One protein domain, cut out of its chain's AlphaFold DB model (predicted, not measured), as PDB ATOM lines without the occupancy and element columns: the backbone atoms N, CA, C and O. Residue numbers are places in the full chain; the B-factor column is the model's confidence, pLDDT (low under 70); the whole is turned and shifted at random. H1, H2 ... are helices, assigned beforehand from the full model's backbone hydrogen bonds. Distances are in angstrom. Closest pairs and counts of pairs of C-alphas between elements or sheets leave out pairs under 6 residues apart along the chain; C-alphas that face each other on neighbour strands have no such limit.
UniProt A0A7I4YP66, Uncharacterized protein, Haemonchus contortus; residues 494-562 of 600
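AT A GLANCE: This is residues 494 to 562 of the 600 residues of an uncharacterized protein of Haemonchus contortus (UniProt A0A7I4YP66). What shape is this? A helical hairpin, H4 and H5, is the body; H1 makes an arm from one end of H5, and short H2 and H3 are beside H4. How large is it? The printed part has 69 residues, all helix in class, only just loose, close to compact, with radius of gyration of the C-alphas 13.4 A and spans 44 by 25 by 20 A.

IN THESE COORDINATES: Where does it start? H1, residues 498 to 510, spans 18.1 A from C-alpha 498 at (55.487, -16.730, 7.135). What follows? H2 is 514 to 519, H3 524 to 528, H4 531 to 541, and H5 548 to 561, 20.0 A, ending at (33.510, -4.867, 22.373).

HOW THE PARTS SIT: What does H1 touch? Its residues 506 to 510 alone touch H5, about perpendicular at 87 degrees; the closest C-alphas, Ser 510 and Trp 548, are 4.7 A apart. And H4? It touches H5 as a hairpin, opposite ways at a shallow tilt of 18 degrees; the closest C-alphas, Val 537 and Ile 555, are 5.7 A apart. H2 and H3 are close to H4 but not clearly touching, closest C-alphas Ile 517 to Arg 541, 7.3 A, and Phe 526 to Tyr 534, 6.9 A. Backbones? H1, H2, H4 and H5 have every O i to N i+4 pair within hydrogen-bond range; H3 has 0 of 1, and 1 of 2 O i to N i+3 pairs.

THE WHOLE: How far does it reach? The farthest C-alphas, Asp 495 and Lys 531, are 44.3 A apart. Cuts or low confidence? The printed part has no cut and no long link; pLDDT is under 70 at 17 residues, among them 522 to 528 and 556 to 562.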
ATOM      1  N   LYS A 494      58.923 -21.825  -0.636       76.31
ATOM      2  CA  LYS A 494      59.846 -22.058   0.491       76.31
ATOM      3  C   LYS A 494      60.788 -20.884   0.760       76.31
ATOM      4  O   LYS A 494      61.367 -20.833   1.842       76.31
ATOM      5  N   ASP A 495      60.897 -19.956  -0.186       78.62
ATOM      6  CA  ASP A 495      61.785 -18.794  -0.122       78.62
ATOM      7  C   ASP A 495      61.121 -17.591   0.571       78.62
ATOM      8  O   ASP A 495      61.786 -16.605   0.880       78.62
ATOM      9  N   LEU A 496      59.811 -17.665   0.832       68.12
ATOM     10  CA  LEU A 496      59.056 -16.644   1.561       68.12
ATOM     11  C   LEU A 496      58.920 -17.002   3.043       68.12
ATOM     12  O   LEU A 496      58.541 -18.127   3.388       68.12
ATOM     13  N   SER A 497      59.146 -16.021   3.919       70.88
ATOM     14  CA  SER A 497      58.837 -16.139   5.347       70.88
ATOM     15  C   SER A 497      57.327 -16.181   5.597       70.88
ATOM     16  O   SER A 497      56.532 -15.725   4.772       70.88
ATOM     17  N   ASP A 498      56.909 -16.681   6.765       64.00
ATOM     18  CA  ASP A 498      55.487 -16.730   7.135       64.00
ATOM     19  C   ASP A 498      54.837 -15.336   7.088       64.00
ATOM     20  O   ASP A 498      53.701 -15.204   6.636       64.00
ATOM     21  N   LYS A 499      55.580 -14.290   7.476       70.88
ATOM     22  CA  LYS A 499      55.126 -12.894   7.404       70.88
ATOM     23  C   LYS A 499      54.942 -12.429   5.958       70.88
ATOM     24  O   LYS A 499      53.902 -11.881   5.624       70.88
ATOM     25  N   GLN A 500      55.913 -12.705   5.086       73.69
ATOM     26  CA  GLN A 500      55.815 -12.354   3.665       73.69
ATOM     27  C   GLN A 500      54.660 -13.086   2.971       73.69
ATOM     28  O   GLN A 500      54.044 -12.540   2.058       73.69
ATOM     29  N   LYS A 501      54.358 -14.318   3.395       78.69
ATOM     30  CA  LYS A 501      53.183 -15.058   2.924       78.69
ATOM     31  C   LYS A 501      51.888 -14.425   3.411       78.69
ATOM     32  O   LYS A 501      50.969 -14.281   2.613       78.69
ATOM     33  N   ASP A 502      51.821 -14.043   4.684       73.25
ATOM     34  CA  ASP A 502      50.658 -13.361   5.256       73.25
ATOM     35  C   ASP A 502      50.374 -12.040   4.517       73.25
ATOM     36  O   ASP A 502      49.239 -11.823   4.103       73.25
ATOM     37  N   ASP A 503      51.395 -11.207   4.283       76.94
ATOM     38  CA  ASP A 503      51.248  -9.901   3.621       76.94
ATOM     39  C   ASP A 503      50.830 -10.046   2.143       76.94
ATOM     40  O   ASP A 503      49.926  -9.355   1.678       76.94
ATOM     41  N   LYS A 504      51.412 -11.002   1.403       82.19
ATOM     42  CA  LYS A 504      51.022 -11.263   0.003       82.19
ATOM     43  C   LYS A 504      49.622 -11.859  -0.129       82.19
ATOM     44  O   LYS A 504      48.918 -11.580  -1.096       82.19
ATOM     45  N   VAL A 505      49.213 -12.711   0.813       82.06
ATOM     46  CA  VAL A 505      47.841 -13.238   0.835       82.06
ATOM     47  C   VAL A 505      46.854 -12.129   1.201       82.06
ATOM     48  O   VAL A 505      45.782 -12.077   0.608       82.06
ATOM     49  N   ASP A 506      47.216 -11.217   2.104       80.25
ATOM     50  CA  ASP A 506      46.401 -10.047   2.440       80.25
ATOM     51  C   ASP A 506      46.183  -9.122   1.235       80.25
ATOM     52  O   ASP A 506      45.047  -8.734   0.961       80.25
ATOM     53  N   GLU A 507      47.233  -8.839   0.463       83.88
ATOM     54  CA  GLU A 507      47.153  -8.053  -0.777       83.88
ATOM     55  C   GLU A 507      46.181  -8.690  -1.786       83.88
ATOM     56  O   GLU A 507      45.278  -8.030  -2.305       83.88
ATOM     57  N   ILE A 508      46.295 -10.006  -1.998       84.38
ATOM     58  CA  ILE A 508      45.414 -10.752  -2.905       84.38
ATOM     59  C   ILE A 508      43.963 -10.736  -2.418       84.38
ATOM     60  O   ILE A 508      43.055 -10.465  -3.202       84.38
ATOM     61  N   LEU A 509      43.715 -11.013  -1.136       81.69
ATOM     62  CA  LEU A 509      42.354 -11.033  -0.592       81.69
ATOM     63  C   LEU A 509      41.735  -9.630  -0.523       81.69
ATOM     64  O   LEU A 509      40.513  -9.491  -0.601       81.69
ATOM     65  N   SER A 510      42.564  -8.590  -0.422       82.69
ATOM     66  CA  SER A 510      42.121  -7.197  -0.475       82.69
ATOM     67  C   SER A 510      41.574  -6.813  -1.851       82.69
ATOM     68  O   SER A 510      40.697  -5.958  -1.917       82.69
ATOM     69  N   SER A 511      42.027  -7.485  -2.917       83.31
ATOM     70  CA  SER A 511      41.569  -7.259  -4.297       83.31
ATOM     71  C   SER A 511      40.228  -7.915  -4.656       83.31
ATOM     72  O   SER A 511      39.724  -7.701  -5.756       83.31
ATOM     73  N   LEU A 512      39.636  -8.702  -3.748       83.88
ATOM     74  CA  LEU A 512      38.345  -9.353  -3.983       83.88
ATOM     75  C   LEU A 512      37.198  -8.338  -4.058       83.88
ATOM     76  O   LEU A 512      37.101  -7.416  -3.243       83.88
ATOM     77  N   SER A 513      36.270  -8.570  -4.983       83.44
ATOM     78  CA  SER A 513      35.021  -7.812  -5.087       83.44
ATOM     79  C   SER A 513      34.049  -8.140  -3.945       83.44
ATOM     80  O   SER A 513      34.098  -9.219  -3.345       83.44
ATOM     81  N   ALA A 514      33.106  -7.234  -3.667       78.62
ATOM     82  CA  ALA A 514      32.077  -7.436  -2.642       78.62
ATOM     83  C   ALA A 514      31.261  -8.729  -2.858       78.62
ATOM     84  O   ALA A 514      30.908  -9.410  -1.892       78.62
ATOM     85  N   GLU A 515      31.009  -9.109  -4.116       79.06
ATOM     86  CA  GLU A 515      30.307 -10.349  -4.469       79.06
ATOM     87  C   GLU A 515      31.127 -11.605  -4.154       79.06
ATOM     88  O   GLU A 515      30.586 -12.599  -3.661       79.06
ATOM     89  N   GLU A 516      32.434 -11.581  -4.415       81.62
ATOM     90  CA  GLU A 516      33.341 -12.692  -4.106       81.62
ATOM     91  C   GLU A 516      33.528 -12.843  -2.598       81.62
ATOM     92  O   GLU A 516      33.469 -13.955  -2.069       81.62
ATOM     93  N   ILE A 517      33.653 -11.725  -1.881       78.69
ATOM     94  CA  ILE A 517      33.721 -11.716  -0.419       78.69
ATOM     95  C   ILE A 517      32.425 -12.273   0.183       78.69
ATOM     96  O   ILE A 517      32.473 -13.049   1.139       78.69
ATOM     97  N   GLY A 518      31.268 -11.931  -0.392       74.56
ATOM     98  CA  GLY A 518      29.964 -12.447   0.026       74.56
ATOM     99  C   GLY A 518      29.885 -13.977  -0.002       74.56
ATOM    100  O   GLY A 518      29.301 -14.570   0.908       74.56
ATOM    101  N   LYS A 519      30.542 -14.614  -0.982       79.12
ATOM    102  CA  LYS A 519      30.584 -16.078  -1.174       79.12
ATOM    103  C   LYS A 519      31.532 -16.805  -0.219       79.12
ATOM    104  O   LYS A 519      31.399 -18.017  -0.046       79.12
ATOM    105  N   LEU A 520      32.464 -16.098   0.423       78.69
ATOM    106  CA  LEU A 520      33.366 -16.716   1.394       78.69
ATOM    107  C   LEU A 520      32.571 -17.241   2.606       78.69
ATOM    108  O   LEU A 520      31.575 -16.631   3.010       78.69
ATOM    109  N   PRO A 521      32.985 -18.353   3.231       71.44
ATOM    110  CA  PRO A 521      32.262 -18.891   4.369       71.44
ATOM    111  C   PRO A 521      32.441 -17.995   5.596       71.44
ATOM    112  O   PRO A 521      33.529 -17.503   5.895       71.44
ATOM    113  N   LEU A 522      31.361 -17.807   6.348       67.75
ATOM    114  CA  LEU A 522      31.421 -17.091   7.616       67.75
ATOM    115  C   LEU A 522      32.001 -18.000   8.704       67.75
ATOM    116  O   LEU A 522      31.637 -19.184   8.784       67.75
ATOM    117  N   PRO A 523      32.849 -17.465   9.598       64.81
ATOM    118  CA  PRO A 523      33.200 -18.151  10.828       64.81
ATOM    119  C   PRO A 523      31.935 -18.620  11.553       64.81
ATOM    120  O   PRO A 523      30.977 -17.866  11.710       64.81
ATOM    121  N   ARG A 524      31.917 -19.873  12.027       58.25
ATOM    122  CA  ARG A 524      30.734 -20.442  12.705       58.25
ATOM    123  C   ARG A 524      30.276 -19.613  13.907       58.25
ATOM    124  O   ARG A 524      29.095 -19.635  14.221       58.25
ATOM    125  N   CYS A 525      31.198 -18.895  14.544       58.03
ATOM    126  CA  CYS A 525      30.916 -17.990  15.648       58.03
ATOM    127  C   CYS A 525      30.042 -16.788  15.253       58.03
ATOM    128  O   CYS A 525      29.392 -16.221  16.118       58.03
ATOM    129  N   PHE A 526      29.956 -16.417  13.973       66.69
ATOM    130  CA  PHE A 526      29.143 -15.268  13.558       66.69
ATOM    131  C   PHE A 526      27.643 -15.589  13.538       66.69
ATOM    132  O   PHE A 526      26.831 -14.676  13.503       66.69
ATOM    133  N   LYS A 527      27.264 -16.874  13.601       65.06
ATOM    134  CA  LYS A 527      25.857 -17.307  13.649       65.06
ATOM    135  C   LYS A 527      25.163 -16.991  14.974       65.06
ATOM    136  O   LYS A 527      23.944 -16.906  14.995       65.06
ATOM    137  N   ASP A 528      25.941 -16.844  16.044       68.69
ATOM    138  CA  ASP A 528      25.441 -16.624  17.403       68.69
ATOM    139  C   ASP A 528      25.518 -15.132  17.809       68.69
ATOM    140  O   ASP A 528      25.353 -14.808  18.982       68.69
ATOM    141  N   LEU A 529      25.822 -14.224  16.869       74.19
ATOM    142  CA  LEU A 529      25.917 -12.784  17.137       74.19
ATOM    143  C   LEU A 529      24.525 -12.140  17.282       74.19
ATOM    144  O   LEU A 529      23.605 -12.521  16.553       74.19
ATOM    145  N   PRO A 530      24.371 -11.118  18.151       80.81
ATOM    146  CA  PRO A 530      23.187 -10.263  18.150       80.81
ATOM    147  C   PRO A 530      22.934  -9.682  16.756       80.81
ATOM    148  O   PRO A 530      23.887  -9.343  16.053       80.81
ATOM    149  N   LYS A 531      21.662  -9.544  16.365       80.56
ATOM    150  CA  LYS A 531      21.259  -9.134  15.008       80.56
ATOM    151  C   LYS A 531      21.935  -7.832  14.560       80.56
ATOM    152  O   LYS A 531      22.569  -7.808  13.514       80.56
ATOM    153  N   ASP A 532      21.912  -6.811  15.410       82.31
ATOM    154  CA  ASP A 532      22.517  -5.508  15.110       82.31
ATOM    155  C   ASP A 532      24.039  -5.604  14.911       82.31
ATOM    156  O   ASP A 532      24.628  -4.903  14.087       82.31
ATOM    157  N   THR A 533      24.697  -6.502  15.648       81.81
ATOM    158  CA  THR A 533      26.133  -6.756  15.508       81.81
ATOM    159  C   THR A 533      26.438  -7.552  14.250       81.81
ATOM    160  O   THR A 533      27.410  -7.259  13.558       81.81
ATOM    161  N   TYR A 534      25.612  -8.545  13.934       82.69
ATOM    162  CA  TYR A 534      25.718  -9.313  12.702       82.69
ATOM    163  C   TYR A 534      25.597  -8.403  11.474       82.69
ATOM    164  O   TYR A 534      26.430  -8.490  10.573       82.69
ATOM    165  N   ASP A 535      24.637  -7.476  11.479       81.88
ATOM    166  CA  ASP A 535      24.422  -6.529  10.383       81.88
ATOM    167  C   ASP A 535      25.626  -5.584  10.210       81.88
ATOM    168  O   ASP A 535      26.108  -5.397   9.090       81.88
ATOM    169  N   LYS A 536      26.214  -5.088  11.310       83.75
ATOM    170  CA  LYS A 536      27.466  -4.300  11.279       83.75
ATOM    171  C   LYS A 536      28.659  -5.099  10.753       83.75
ATOM    172  O   LYS A 536      29.442  -4.590   9.951       83.75
ATOM    173  N   VAL A 537      28.805  -6.352  11.189       81.00
ATOM    174  CA  VAL A 537      29.868  -7.253  10.714       81.00
ATOM    175  C   VAL A 537      29.715  -7.518   9.217       81.00
ATOM    176  O   VAL A 537      30.711  -7.519   8.498       81.00
ATOM    177  N   MET A 538      28.485  -7.691   8.732       82.12
ATOM    178  CA  MET A 538      28.211  -7.866   7.307       82.12
ATOM    179  C   MET A 538      28.491  -6.602   6.496       82.12
ATOM    180  O   MET A 538      29.115  -6.697   5.441       82.12
ATOM    181  N   GLN A 539      28.124  -5.428   7.010       83.94
ATOM    182  CA  GLN A 539      28.426  -4.150   6.369       83.94
ATOM    183  C   GLN A 539      29.940  -3.936   6.217       83.94
ATOM    184  O   GLN A 539      30.407  -3.625   5.125       83.94
ATOM    185  N   LEU A 540      30.719  -4.182   7.276       82.69
ATOM    186  CA  LEU A 540      32.184  -4.076   7.239       82.69
ATOM    187  C   LEU A 540      32.841  -5.119   6.341       82.69
ATOM    188  O   LEU A 540      33.880  -4.869   5.737       82.69
ATOM    189  N   ARG A 541      32.251  -6.309   6.256       76.75
ATOM    190  CA  ARG A 541      32.754  -7.375   5.396       76.75
ATOM    191  C   ARG A 541      32.625  -7.009   3.917       76.75
ATOM    192  O   ARG A 541      33.523  -7.328   3.141       76.75
ATOM    193  N   SER A 542      31.536  -6.343   3.549       78.94
ATOM    194  CA  SER A 542      31.276  -5.865   2.188       78.94
ATOM    195  C   SER A 542      31.983  -4.550   1.844       78.94
ATOM    196  O   SER A 542      31.930  -4.132   0.690       78.94
ATOM    197  N   ASP A 543      32.654  -3.910   2.805       81.50
ATOM    198  CA  ASP A 543      33.366  -2.653   2.595       81.50
ATOM    199  C   ASP A 543      34.731  -2.883   1.922       81.50
ATOM    200  O   ASP A 543      35.721  -3.255   2.553       81.50
ATOM    201  N   THR A 544      34.789  -2.662   0.610       81.25
ATOM    202  CA  THR A 544      36.008  -2.824  -0.196       81.25
ATOM    203  C   THR A 544      36.972  -1.638  -0.097       81.25
ATOM    204  O   THR A 544      38.024  -1.677  -0.730       81.25
ATOM    205  N   SER A 545      36.661  -0.597   0.687       79.31
ATOM    206  CA  SER A 545      37.556   0.556   0.879       79.31
ATOM    207  C   SER A 545      38.755   0.264   1.793       79.31
ATOM    208  O   SER A 545      39.684   1.067   1.859       79.31
ATOM    209  N   MET A 546      38.756  -0.886   2.478       76.81
ATOM    210  CA  MET A 546      39.770  -1.281   3.461       76.81
ATOM    211  C   MET A 546      40.506  -2.560   3.055       76.81
ATOM    212  O   MET A 546      39.946  -3.452   2.398       76.81
ATOM    213  N   SER A 547      41.745  -2.711   3.534       76.44
ATOM    214  CA  SER A 547      42.477  -3.970   3.377       76.44
ATOM    215  C   SER A 547      41.748  -5.128   4.069       76.44
ATOM    216  O   SER A 547      40.936  -4.948   4.986       76.44
ATOM    217  N   TRP A 548      42.015  -6.346   3.612       74.56
ATOM    218  CA  TRP A 548      41.437  -7.563   4.167       74.56
ATOM    219  C   TRP A 548      41.764  -7.717   5.663       74.56
ATOM    220  O   TRP A 548      40.879  -8.030   6.467       74.56
ATOM    221  N   LYS A 549      42.999  -7.403   6.063       71.62
ATOM    222  CA  LYS A 549      43.455  -7.370   7.455       71.62
ATOM    223  C   LYS A 549      42.735  -6.320   8.295       71.62
ATOM    224  O   LYS A 549      42.303  -6.646   9.398       71.62
ATOM    225  N   GLU A 550      42.562  -5.098   7.794       70.88
ATOM    226  CA  GLU A 550      41.837  -4.039   8.513       70.88
ATOM    227  C   GLU A 550      40.355  -4.377   8.691       70.88
ATOM    228  O   GLU A 550      39.813  -4.195   9.783       70.88
ATOM    229  N   ARG A 551      39.708  -4.937   7.658       75.31
ATOM    230  CA  ARG A 551      38.335  -5.459   7.752       75.31
ATOM    231  C   ARG A 551      38.217  -6.503   8.848       75.31
ATOM    232  O   ARG A 551      37.349  -6.403   9.713       75.31
ATOM    233  N   HIS A 552      39.100  -7.497   8.824       71.75
ATOM    234  CA  HIS A 552      39.101  -8.562   9.817       71.75
ATOM    235  C   HIS A 552      39.354  -8.034  11.229       71.75
ATOM    236  O   HIS A 552      38.668  -8.465  12.154       71.75
ATOM    237  N   GLN A 553      40.288  -7.096  11.392       67.88
ATOM    238  CA  GLN A 553      40.589  -6.494  12.686       67.88
ATOM    239  C   GLN A 553      39.375  -5.743  13.244       67.88
ATOM    240  O   GLN A 553      38.934  -6.062  14.341       67.88
ATOM    241  N   LYS A 554      38.748  -4.860  12.456       71.31
ATOM    242  CA  LYS A 554      37.546  -4.121  12.880       71.31
ATOM    243  C   LYS A 554      36.371  -5.038  13.223       71.31
ATOM    244  O   LYS A 554      35.641  -4.777  14.176       71.31
ATOM    245  N   ILE A 555      36.191  -6.127  12.471       70.62
ATOM    246  CA  ILE A 555      35.183  -7.149  12.784       70.62
ATOM    247  C   ILE A 555      35.468  -7.784  14.152       70.62
ATOM    248  O   ILE A 555      34.543  -7.958  14.944       70.62
ATOM    249  N   PHE A 556      36.727  -8.114  14.455       66.00
ATOM    250  CA  PHE A 556      37.092  -8.664  15.761       66.00
ATOM    251  C   PHE A 556      36.989  -7.639  16.889       66.00
ATOM    252  O   PHE A 556      36.491  -8.005  17.945       66.00
ATOM    253  N   ASP A 557      37.342  -6.376  16.658       67.31
ATOM    254  CA  ASP A 557      37.209  -5.308  17.655       67.31
ATOM    255  C   ASP A 557      35.739  -5.097  18.049       67.31
ATOM    256  O   ASP A 557      35.416  -4.975  19.230       67.31
ATOM    257  N   ILE A 558      34.813  -5.151  17.081       69.25
ATOM    258  CA  ILE A 558      33.369  -5.102  17.356       69.25
ATOM    259  C   ILE A 558      32.933  -6.304  18.187       69.25
ATOM    260  O   ILE A 558      32.210  -6.141  19.169       69.25
ATOM    261  N   ILE A 559      33.379  -7.508  17.828       63.47
ATOM    262  CA  ILE A 559      33.034  -8.724  18.569       63.47
ATOM    263  C   ILE A 559      33.608  -8.676  19.993       63.47
ATOM    264  O   ILE A 559      32.913  -9.034  20.942       63.47
ATOM    265  N   ASP A 560      34.839  -8.197  20.163       62.28
ATOM    266  CA  ASP A 560      35.505  -8.056  21.457       62.28
ATOM    267  C   ASP A 560      34.957  -6.878  22.282       62.28
ATOM    268  O   ASP A 560      35.129  -6.869  23.499       62.28
ATOM    269  N   SER A 561      34.238  -5.934  21.670       67.88
ATOM    270  CA  SER A 561      33.510  -4.867  22.373       67.88
ATOM    271  C   SER A 561      32.148  -5.306  22.927       67.88
ATOM    272  O   SER A 561      31.573  -4.605  23.758       67.88
ATOM    273  N   LEU A 562      31.633  -6.478  22.527       60.94
ATOM    274  CA  LEU A 562      30.359  -6.983  23.043       60.94
ATOM    275  C   LEU A 562      30.442  -7.329  24.541       60.94
ATOM    276  O   LEU A 562      31.507  -7.741  25.022       60.94
TER     277      LEU A 562